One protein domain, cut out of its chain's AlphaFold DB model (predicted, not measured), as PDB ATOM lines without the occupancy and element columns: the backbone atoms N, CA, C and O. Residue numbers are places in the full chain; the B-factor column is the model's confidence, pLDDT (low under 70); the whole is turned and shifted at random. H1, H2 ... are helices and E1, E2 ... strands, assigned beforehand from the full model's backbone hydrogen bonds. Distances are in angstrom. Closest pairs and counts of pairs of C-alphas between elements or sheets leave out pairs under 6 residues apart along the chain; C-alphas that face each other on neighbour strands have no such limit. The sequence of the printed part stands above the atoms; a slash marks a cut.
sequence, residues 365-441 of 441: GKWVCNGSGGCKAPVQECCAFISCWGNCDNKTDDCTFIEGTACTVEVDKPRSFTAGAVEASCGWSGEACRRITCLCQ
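This is residues 365 to 441 of the 441 residues of an uncharacterized protein of Polyangium fumosum (UniProt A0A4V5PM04). With little regular structure, the domain is a rod: a small curled antiparallel sheet with short helix H1 over one face makes one half, and two long loops, residues 370 to 395 and 420 to 433, extend to the other end. The 77 printed residues include E1, H1, E2, E3 and E4 along the chain; the sheet's order is E2, E1, E4, E3. The class is mixed, with 27 residues in named elements, under half; the whole is loose, radius of gyration of the C-alphas 14.3 A, spanning 44 by 19 by 17 A.

E1, residues 365 to 369, begins at C-alpha (48.580, 90.485, 51.490) and measures 12.7 A. H1 is residues 396 to 402, 10.3 A; E2 406 to 408, 7.2 A; E3 415 to 419, 13.1 A. E4, residues 434 to 440, 20.0 A, ends at C-alpha (54.128, 90.784, 52.880).

Across E2 and E1, N 365 and O 407 are 2.8 A apart; across E1 and E4, N 368 and O 439, 2.8 A; across the hairpin E3 and E4, N 417 and O 436, 2.8 A, each within hydrogen-bond range. H1 is on the sheet, over E4, height 8.1 A, along the strands; its closest C-alphas with E3 are Thr 396 and Ala 419, 5.5 A. In H1, 2 of 3 O i to N i+4 pairs are within range.

The printed part has no cut. The links E1 to H1 and E3 to E4 are long. Residues 371 to 373, 376 to 392 and 420 to 433 have pLDDT under 70.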
ATOM      1  N   GLY A 365      48.128  91.306  50.368       85.81
ATOM      2  CA  GLY A 365      48.580  90.485  51.490       85.81
ATOM      3  C   GLY A 365      48.497  91.234  52.822       85.81
ATOM      4  O   GLY A 365      47.939  92.334  52.922       85.81
ATOM      5  N   LYS A 366      49.086  90.644  53.862       89.81
ATOM      6  CA  LYS A 366      49.304  91.265  55.174       89.81
ATOM      7  C   LYS A 366      50.759  91.145  55.610       89.81
ATOM      8  O   LYS A 366      51.456  90.195  55.268       89.81
ATOM      9  N   TRP A 367      51.223  92.101  56.411       89.69
ATOM     10  CA  TRP A 367      52.559  92.027  57.004       89.69
ATOM     11  C   TRP A 367      52.633  90.935  58.078       89.69
ATOM     12  O   TRP A 367      51.961  91.021  59.108       89.69
ATOM     13  N   VAL A 368      53.502  89.945  57.864       87.62
ATOM     14  CA  VAL A 368      53.806  88.845  58.791       87.62
ATOM     15  C   VAL A 368      55.258  88.967  59.263       87.62
ATOM     16  O   VAL A 368      56.180  89.011  58.446       87.62
ATOM     17  N   CYS A 369      55.477  89.036  60.580       87.06
ATOM     18  CA  CYS A 369      56.773  89.354  61.192       87.06
ATOM     19  C   CYS A 369      57.360  88.156  61.965       87.06
ATOM     20  O   CYS A 369      56.697  87.553  62.806       87.06
ATOM     21  N   ASN A 370      58.618  87.787  61.689       75.44
ATOM     22  CA  ASN A 370      59.159  86.485  62.112       75.44
ATOM     23  C   ASN A 370      59.953  86.478  63.440       75.44
ATOM     24  O   ASN A 370      60.902  87.242  63.633       75.44
ATOM     25  N   GLY A 371      59.633  85.499  64.302       53.94
ATOM     26  CA  GLY A 371      60.489  85.015  65.398       53.94
ATOM     27  C   GLY A 371      59.785  84.845  66.752       53.94
ATOM     28  O   GLY A 371      59.753  85.789  67.538       53.94
ATOM     29  N   SER A 372      59.272  83.637  67.033       52.03
ATOM     30  CA  SER A 372      58.789  83.134  68.343       52.03
ATOM     31  C   SER A 372      58.205  84.191  69.298       52.03
ATOM     32  O   SER A 372      58.707  84.387  70.403       52.03
ATOM     33  N   GLY A 373      57.159  84.890  68.846       59.69
ATOM     34  CA  GLY A 373      56.520  85.995  69.578       59.69
ATOM     35  C   GLY A 373      56.022  87.158  68.707       59.69
ATOM     36  O   GLY A 373      55.430  88.089  69.246       59.69
ATOM     37  N   GLY A 374      56.249  87.124  67.387       72.19
ATOM     38  CA  GLY A 374      55.893  88.222  66.472       72.19
ATOM     39  C   GLY A 374      56.650  89.506  66.824       72.19
ATOM     40  O   GLY A 374      57.768  89.443  67.345       72.19
ATOM     41  N   CYS A 375      56.016  90.665  66.644       73.50
ATOM     42  CA  CYS A 375      56.526  91.925  67.194       73.50
ATOM     43  C   CYS A 375      56.356  92.046  68.730       73.50
ATOM     44  O   CYS A 375      56.618  93.106  69.279       73.50
ATOM     45  N   LYS A 376      55.919  91.002  69.458       67.56
ATOM     46  CA  LYS A 376      55.649  91.037  70.917       67.56
ATOM     47  C   LYS A 376      56.500  90.066  71.743       67.56
ATOM     48  O   LYS A 376      56.146  89.736  72.875       67.56
ATOM     49  N   ALA A 377      57.613  89.583  71.194       60.41
ATOM     50  CA  ALA A 377      58.564  88.776  71.955       60.41
ATOM     51  C   ALA A 377      59.131  89.574  73.155       60.41
ATOM     52  O   ALA A 377      59.330  90.783  73.024       60.41
ATOM     53  N   PRO A 378      59.418  88.930  74.304       55.28
ATOM     54  CA  PRO A 378      59.950  89.624  75.472       55.28
ATOM     55  C   PRO A 378      61.286  90.293  75.134       55.28
ATOM     56  O   PRO A 378      62.243  89.635  74.726       55.28
ATOM     57  N   VAL A 379      61.329  91.611  75.310       54.41
ATOM     58  CA  VAL A 379      62.528  92.442  75.189       54.41
ATOM     59  C   VAL A 379      62.973  92.852  76.585       54.41
ATOM     60  O   VAL A 379      62.203  93.448  77.334       54.41
ATOM     61  N   GLN A 380      64.220  92.538  76.930       54.28
ATOM     62  CA  GLN A 380      64.858  93.070  78.126       54.28
ATOM     63  C   GLN A 380      65.686  94.295  77.733       54.28
ATOM     64  O   GLN A 380      66.551  94.227  76.856       54.28
ATOM     65  N   GLU A 381      65.436  95.423  78.390       52.47
ATOM     66  CA  GLU A 381      66.332  96.574  78.324       52.47
ATOM     67  C   GLU A 381      67.616  96.226  79.090       52.47
ATOM     68  O   GLU A 381      67.643  96.220  80.323       52.47
ATOM     69  N   CYS A 382      68.701  95.902  78.380       51.53
ATOM     70  CA  CYS A 382      70.015  95.785  79.009       51.53
ATOM     71  C   CYS A 382      70.526  97.185  79.384       51.53
ATOM     72  O   CYS A 382      71.208  97.842  78.603       51.53
ATOM     73  N   CYS A 383      70.203  97.628  80.601       50.38
ATOM     74  CA  CYS A 383      70.801  98.802  81.232       50.38
ATOM     75  C   CYS A 383      70.978  98.597  82.742       50.38
ATOM     76  O   CYS A 383      70.075  98.831  83.542       50.38
ATOM     77  N   ALA A 384      72.194  98.218  83.134       49.09
ATOM     78  CA  ALA A 384      72.703  98.409  84.485       49.09
ATOM     79  C   ALA A 384      74.151  98.916  84.384       49.09
ATOM     80  O   ALA A 384      75.042  98.166  83.998       49.09
ATOM     81  N   PHE A 385      74.352 100.181  84.771       45.94
ATOM     82  CA  PHE A 385      75.586 100.988  84.704       45.94
ATOM     83  C   PHE A 385      75.880 101.748  83.396       45.94
ATOM     84  O   PHE A 385      75.299 101.523  82.343       45.94
ATOM     85  N   ILE A 386      76.700 102.794  83.549       47.53
ATOM     86  CA  ILE A 386      76.406 104.140  83.026       47.53
ATOM     87  C   ILE A 386      77.142 104.498  81.718       47.53
ATOM     88  O   ILE A 386      77.289 105.672  81.390       47.53
ATOM     89  N   SER A 387      77.657 103.501  80.993       52.19
ATOM     90  CA  SER A 387      78.640 103.727  79.921       52.19
ATOM     91  C   SER A 387      78.572 102.725  78.758       52.19
ATOM     92  O   SER A 387      79.600 102.173  78.364       52.19
ATOM     93  N   CYS A 388      77.385 102.520  78.182       50.84
ATOM     94  CA  CYS A 388      77.249 101.953  76.835       50.84
ATOM     95  C   CYS A 388      77.108 103.089  75.807       50.84
ATOM     96  O   CYS A 388      76.194 103.906  75.889       50.84
ATOM     97  N   TRP A 389      78.018 103.144  74.830       48.72
ATOM     98  CA  TRP A 389      77.956 104.046  73.668       48.72
ATOM     99  C   TRP A 389      77.457 103.293  72.424       48.72
ATOM    100  O   TRP A 389      78.058 103.335  71.353       48.72
ATOM    101  N   GLY A 390      76.328 102.605  72.586       55.12
ATOM    102  CA  GLY A 390      75.612 101.904  71.525       55.12
ATOM    103  C   GLY A 390      74.135 101.798  71.887       55.12
ATOM    104  O   GLY A 390      73.716 100.940  72.657       55.12
ATOM    105  N   ASN A 391      73.328 102.731  71.379       58.28
ATOM    106  CA  ASN A 391      71.899 102.744  71.668       58.28
ATOM    107  C   ASN A 391      71.194 101.766  70.717       58.28
ATOM    108  O   ASN A 391      71.047 102.056  69.528       58.28
ATOM    109  N   CYS A 392      70.754 100.607  71.215       63.59
ATOM    110  CA  CYS A 392      69.789  99.785  70.483       63.59
ATOM    111  C   CYS A 392      68.427 100.497  70.509       63.59
ATOM    112  O   CYS A 392      67.590 100.193  71.358       63.59
ATOM    113  N   ASP A 393      68.211 101.438  69.584       71.50
ATOM    114  CA  ASP A 393      66.925 102.115  69.393       71.50
ATOM    115  C   ASP A 393      65.818 101.066  69.212       71.50
ATOM    116  O   ASP A 393      65.732 100.379  68.189       71.50
ATOM    117  N   ASN A 394      64.987 100.913  70.241       74.00
ATOM    118  CA  ASN A 394      63.939  99.908  70.277       74.00
ATOM    119  C   ASN A 394      62.761 100.357  69.399       74.00
ATOM    120  O   ASN A 394      62.042 101.295  69.734       74.00
ATOM    121  N   LYS A 395      62.571  99.682  68.264       80.69
ATOM    122  CA  LYS A 395      61.525  99.938  67.261       80.69
ATOM    123  C   LYS A 395      60.452  98.849  67.234       80.69
ATOM    124  O   LYS A 395      59.838  98.581  66.202       80.69
ATOM    125  N   THR A 396      60.219  98.225  68.385       79.25
ATOM    126  CA  THR A 396      59.186  97.196  68.552       79.25
ATOM    127  C   THR A 396      57.777  97.769  68.344       79.25
ATOM    128  O   THR A 396      56.959  97.120  67.695       79.25
ATOM    129  N   ASP A 397      57.510  99.011  68.762       82.12
ATOM    130  CA  ASP A 397      56.218  99.671  68.513       82.12
ATOM    131  C   ASP A 397      55.965  99.872  67.006       82.12
ATOM    132  O   ASP A 397      54.916  99.468  66.503       82.12
ATOM    133  N   ASP A 398      56.963 100.375  66.262       86.00
ATOM    134  CA  ASP A 398      56.908 100.547  64.799       86.00
ATOM    135  C   ASP A 398      56.642  99.205  64.071       86.00
ATOM    136  O   ASP A 398      55.928  99.166  63.067       86.00
ATOM    137  N   CYS A 399      57.172  98.094  64.601       85.69
ATOM    138  CA  CYS A 399      56.887  96.730  64.142       85.69
ATOM    139  C   CYS A 399      55.416  96.353  64.406       85.69
ATOM    140  O   CYS A 399      54.699  95.969  63.478       85.69
ATOM    141  N   THR A 400      54.930  96.514  65.647       85.00
ATOM    142  CA  THR A 400      53.533  96.187  66.005       85.00
ATOM    143  C   THR A 400      52.501  97.038  65.268       85.00
ATOM    144  O   THR A 400      51.379  96.578  65.071       85.00
ATOM    145  N   PHE A 401      52.862  98.251  64.837       88.81
ATOM    146  CA  PHE A 401      51.981  99.115  64.054       88.81
ATOM    147  C   PHE A 401      51.709  98.562  62.649       88.81
ATOM    148  O   PHE A 401      50.624  98.784  62.116       88.81
ATOM    149  N   ILE A 402      52.666  97.842  62.047       89.12
ATOM    150  CA  ILE A 402      52.476  97.259  60.713       89.12
ATOM    151  C   ILE A 402      52.010  95.801  60.741       89.12
ATOM    152  O   ILE A 402      51.363  95.377  59.788       89.12
ATOM    153  N   GLU A 403      52.307  95.028  61.789       88.62
ATOM    154  CA  GLU A 403      51.962  93.601  61.882       88.62
ATOM    155  C   GLU A 403      50.448  93.369  61.669       88.62
ATOM    156  O   GLU A 403      49.602  93.921  62.369       88.62
ATOM    157  N   GLY A 404      50.088  92.573  60.656       86.00
ATOM    158  CA  GLY A 404      48.697  92.302  60.273       86.00
ATOM    159  C   GLY A 404      47.986  93.393  59.453       86.00
ATOM    160  O   GLY A 404      46.852  93.163  59.020       86.00
ATOM    161  N   THR A 405      48.620  94.543  59.198       91.38
ATOM    162  CA  THR A 405      48.105  95.568  58.267       91.38
ATOM    163  C   THR A 405      48.276  95.145  56.805       91.38
ATOM    164  O   THR A 405      49.081  94.263  56.496       91.38
ATOM    165  N   ALA A 406      47.487  95.745  55.908       88.44
ATOM    166  CA  ALA A 406      47.484  95.416  54.484       88.44
ATOM    167  C   ALA A 406      48.781  95.844  53.771       88.44
ATOM    168  O   ALA A 406      49.389  96.864  54.106       88.44
ATOM    169  N   CYS A 407      49.168  95.066  52.766       87.19
ATOM    170  CA  CYS A 407      50.319  95.301  51.896       87.19
ATOM    171  C   CYS A 407      50.078  94.685  50.514       87.19
ATOM    172  O   CYS A 407      49.093  93.974  50.306       87.19
ATOM    173  N   THR A 408      50.981  94.931  49.570       85.25
ATOM    174  CA  THR A 408      50.920  94.355  48.222       85.25
ATOM    175  C   THR A 408      52.083  93.391  48.000       85.25
ATOM    176  O   THR A 408      53.246  93.795  48.018       85.25
ATOM    177  N   VAL A 409      51.778  92.109  47.782       80.75
ATOM    178  CA  VAL A 409      52.788  91.051  47.611       80.75
ATOM    179  C   VAL A 409      53.651  91.353  46.373       80.75
ATOM    180  O   VAL A 409      53.164  91.898  45.386       80.75
ATOM    181  N   GLU A 410      54.953  91.065  46.461       74.19
ATOM    182  CA  GLU A 410      56.017  91.390  45.482       74.19
ATOM    183  C   GLU A 410      56.293  92.888  45.216       74.19
ATOM    184  O   GLU A 410      57.409  93.237  44.826       74.19
ATOM    185  N   VAL A 411      55.346  93.791  45.494       81.38
ATOM    186  CA  VAL A 411      55.522  95.252  45.360       81.38
ATOM    187  C   VAL A 411      56.113  95.866  46.636       81.38
ATOM    188  O   VAL A 411      57.067  96.648  46.576       81.38
ATOM    189  N   ASP A 412      55.577  95.504  47.805       85.69
ATOM    190  CA  ASP A 412      56.046  95.986  49.103       85.69
ATOM    191  C   ASP A 412      57.311  95.241  49.561       85.69
ATOM    192  O   ASP A 412      57.304  94.044  49.860       85.69
ATOM    193  N   LYS A 413      58.427  95.971  49.670       88.19
ATOM    194  CA  LYS A 413      59.721  95.406  50.087       88.19
ATOM    195  C   LYS A 413      59.742  95.041  51.582       88.19
ATOM    196  O   LYS A 413      59.230  95.821  52.387       88.19
ATOM    197  N   PRO A 414      60.417  93.939  51.978       88.06
ATOM    198  CA  PRO A 414      60.578  93.536  53.376       88.06
ATOM    199  C   PRO A 414      61.009  94.677  54.304       88.06
ATOM    200  O   PRO A 414      61.982  95.382  54.024       88.06
ATOM    201  N   ARG A 415      60.324  94.824  55.441       88.62
ATOM    202  CA  ARG A 415      60.616  95.859  56.447       88.62
ATOM    203  C   ARG A 415      61.349  95.235  57.628       88.62
ATOM    204  O   ARG A 415      60.965  94.167  58.094       88.62
ATOM    205  N   SER A 416      62.424  95.874  58.090       85.62
ATOM    206  CA  SER A 416      63.244  95.382  59.206       85.62
ATOM    207  C   SER A 416      63.273  96.383  60.356       85.62
ATOM    208  O   SER A 416      63.516  97.565  60.129       85.62
ATOM    209  N   PHE A 417      63.085  95.892  61.579       83.38
ATOM    210  CA  PHE A 417      63.036  96.679  62.813       83.38
ATOM    211  C   PHE A 417      64.062  96.163  63.817       83.38
ATOM    212  O   PHE A 417      64.350  94.965  63.864       83.38
ATOM    213  N   THR A 418      64.606  97.058  64.635       76.38
ATOM    214  CA  THR A 418      65.438  96.718  65.791       76.38
ATOM    215  C   THR A 418      64.563  96.484  67.017       76.38
ATOM    216  O   THR A 418      63.745  97.323  67.377       76.38
ATOM    217  N   ALA A 419      64.755  95.348  67.677       71.38
ATOM    218  CA  ALA A 419      64.206  95.040  68.992       71.38
ATOM    219  C   ALA A 419      65.359  94.848  69.992       71.38
ATOM    220  O   ALA A 419      66.515  94.669  69.591       71.38
ATOM    221  N   GLY A 420      65.038  94.911  71.286       65.50
ATOM    222  CA  GLY A 420      66.003  94.854  72.389       65.50
ATOM    223  C   GLY A 420      66.917  93.617  72.411       65.50
ATOM    224  O   GLY A 420      66.776  92.678  71.624       65.50
ATOM    225  N   ALA A 421      67.887  93.638  73.325       58.94
ATOM    226  CA  ALA A 421      68.879  92.576  73.467       58.94
ATOM    227  C   ALA A 421      68.265  91.257  73.977       58.94
ATOM    228  O   ALA A 421      67.210  91.239  74.615       58.94
ATOM    229  N   VAL A 422      68.949  90.143  73.702       53.53
ATOM    230  CA  VAL A 422      68.617  88.808  74.224       53.53
ATOM    231  C   VAL A 422      69.571  88.445  75.364       53.53
ATOM    232  O   VAL A 422      70.749  88.784  75.303       53.53
ATOM    233  N   GLU A 423      69.089  87.735  76.391       51.69
ATOM    234  CA  GLU A 423      69.838  87.469  77.640       51.69
ATOM    235  C   GLU A 423      71.270  86.944  77.425       51.69
ATOM    236  O   GLU A 423      72.185  87.302  78.164       51.69
ATOM    237  N   ALA A 424      71.487  86.128  76.390       52.75
ATOM    238  CA  ALA A 424      72.780  85.513  76.095       52.75
ATOM    239  C   ALA A 424      73.856  86.473  75.536       52.75
ATOM    240  O   ALA A 424      75.002  86.048  75.397       52.75
ATOM    241  N   SER A 425      73.527  87.727  75.189       51.69
ATOM    242  CA  SER A 425      74.467  88.669  74.550       51.69
ATOM    243  C   SER A 425      74.911  89.857  75.412       51.69
ATOM    244  O   SER A 425      75.808  90.592  75.000       51.69
ATOM    245  N   CYS A 426      74.387  90.034  76.630       54.81
ATOM    246  CA  CYS A 426      74.813  91.123  77.522       54.81
ATOM    247  C   CYS A 426      76.087  90.757  78.322       54.81
ATOM    248  O   CYS A 426      76.111  90.789  79.552       54.81
ATOM    249  N   GLY A 427      77.167  90.412  77.601       50.66
ATOM    250  CA  GLY A 427      78.467  90.031  78.164       50.66
ATOM    251  C   GLY A 427      79.667  90.268  77.233       50.66
ATOM    252  O   GLY A 427      79.933  89.467  76.347       50.66
ATOM    253  N   TRP A 428      80.425  91.342  77.496       50.84
ATOM    254  CA  TRP A 428      81.841  91.606  77.135       50.84
ATOM    255  C   TRP A 428      82.327  91.472  75.669       50.84
ATOM    256  O   TRP A 428      83.479  91.814  75.406       50.84
ATOM    257  N   SER A 429      81.500  91.086  74.691       50.03
ATOM    258  CA  SER A 429      81.887  91.094  73.270       50.03
ATOM    259  C   SER A 429      80.746  91.491  72.325       50.03
ATOM    260  O   SER A 429      79.986  90.633  71.889       50.03
ATOM    261  N   GLY A 430      80.702  92.776  71.951       52.59
ATOM    262  CA  GLY A 430      79.961  93.295  70.791       52.59
ATOM    263  C   GLY A 430      78.432  93.227  70.881       52.59
ATOM    264  O   GLY A 430      77.830  92.174  70.699       52.59
ATOM    265  N   GLU A 431      77.790  94.377  71.079       51.97
ATOM    266  CA  GLU A 431      76.327  94.494  71.084       51.97
ATOM    267  C   GLU A 431      75.710  94.039  69.748       51.97
ATOM    268  O   GLU A 431      76.102  94.488  68.670       51.97
ATOM    269  N   ALA A 432      74.697  93.174  69.822       55.16
ATOM    270  CA  ALA A 432      73.910  92.732  68.675       55.16
ATOM    271  C   ALA A 432      72.414  92.905  68.972       55.16
ATOM    272  O   ALA A 432      71.786  92.032  69.575       55.16
ATOM    273  N   CYS A 433      71.836  94.037  68.552       64.81
ATOM    274  CA  CYS A 433      70.389  94.257  68.635       64.81
ATOM    275  C   CYS A 433      69.659  93.207  67.780       64.81
ATOM    276  O   CYS A 433      70.063  92.929  66.642       64.81
ATOM    277  N   ARG A 434      68.554  92.644  68.283       71.94
ATOM    278  CA  ARG A 434      67.754  91.687  67.512       71.94
ATOM    279  C   ARG A 434      67.105  92.407  66.326       71.94
ATOM    280  O   ARG A 434      66.509  93.465  66.499       71.94
ATOM    281  N   ARG A 435      67.156  91.817  65.127       75.31
ATOM    282  CA  ARG A 435      66.337  92.269  63.990       75.31
ATOM    283  C   ARG A 435      65.052  91.453  63.900       75.31
ATOM    284  O   ARG A 435      65.099  90.225  63.954       75.31
ATOM    285  N   ILE A 436      63.927  92.137  63.739       80.31
ATOM    286  CA  ILE A 436      62.653  91.553  63.312       80.31
ATOM    287  C   ILE A 436      62.470  91.918  61.843       80.31
ATOM    288  O   ILE A 436      62.654  93.079  61.481       80.31
ATOM    289  N   THR A 437      62.098  90.951  61.008       86.69
ATOM    290  CA  THR A 437      61.773  91.194  59.598       86.69
ATOM    291  C   THR A 437      60.317  90.843  59.347       86.69
ATOM    292  O   THR A 437      59.879  89.734  59.665       86.69
ATOM    293  N   CYS A 438      59.595  91.792  58.759       88.50
ATOM    294  CA  CYS A 438      58.226  91.655  58.298       88.50
ATOM    295  C   CYS A 438      58.211  91.476  56.777       88.50
ATOM    296  O   CYS A 438      58.835  92.248  56.041       88.50
ATOM    297  N   LEU A 439      57.501  90.448  56.322       89.38
ATOM    298  CA  LEU A 439      57.282  90.107  54.918       89.38
ATOM    299  C   LEU A 439      55.805  90.332  54.586       89.38
ATOM    300  O   LEU A 439      54.954  90.074  55.433       89.38
ATOM    301  N   CYS A 440      55.501  90.797  53.376       86.75
ATOM    302  CA  CYS A 440      54.128  90.784  52.880       86.75
ATOM    303  C   CYS A 440      53.783  89.359  52.420       86.75
ATOM    304  O   CYS A 440      54.537  88.795  51.621       86.75
ATOM    305  N   GLN A 441      52.706  88.777  52.955       85.81
ATOM    306  CA  GLN A 441      52.253  87.403  52.692       85.81
ATOM    307  C   GLN A 441      50.733  87.331  52.517       85.81
ATOM    308  O   GLN A 441      50.032  88.160  53.142       85.81
TER     309      GLN A 441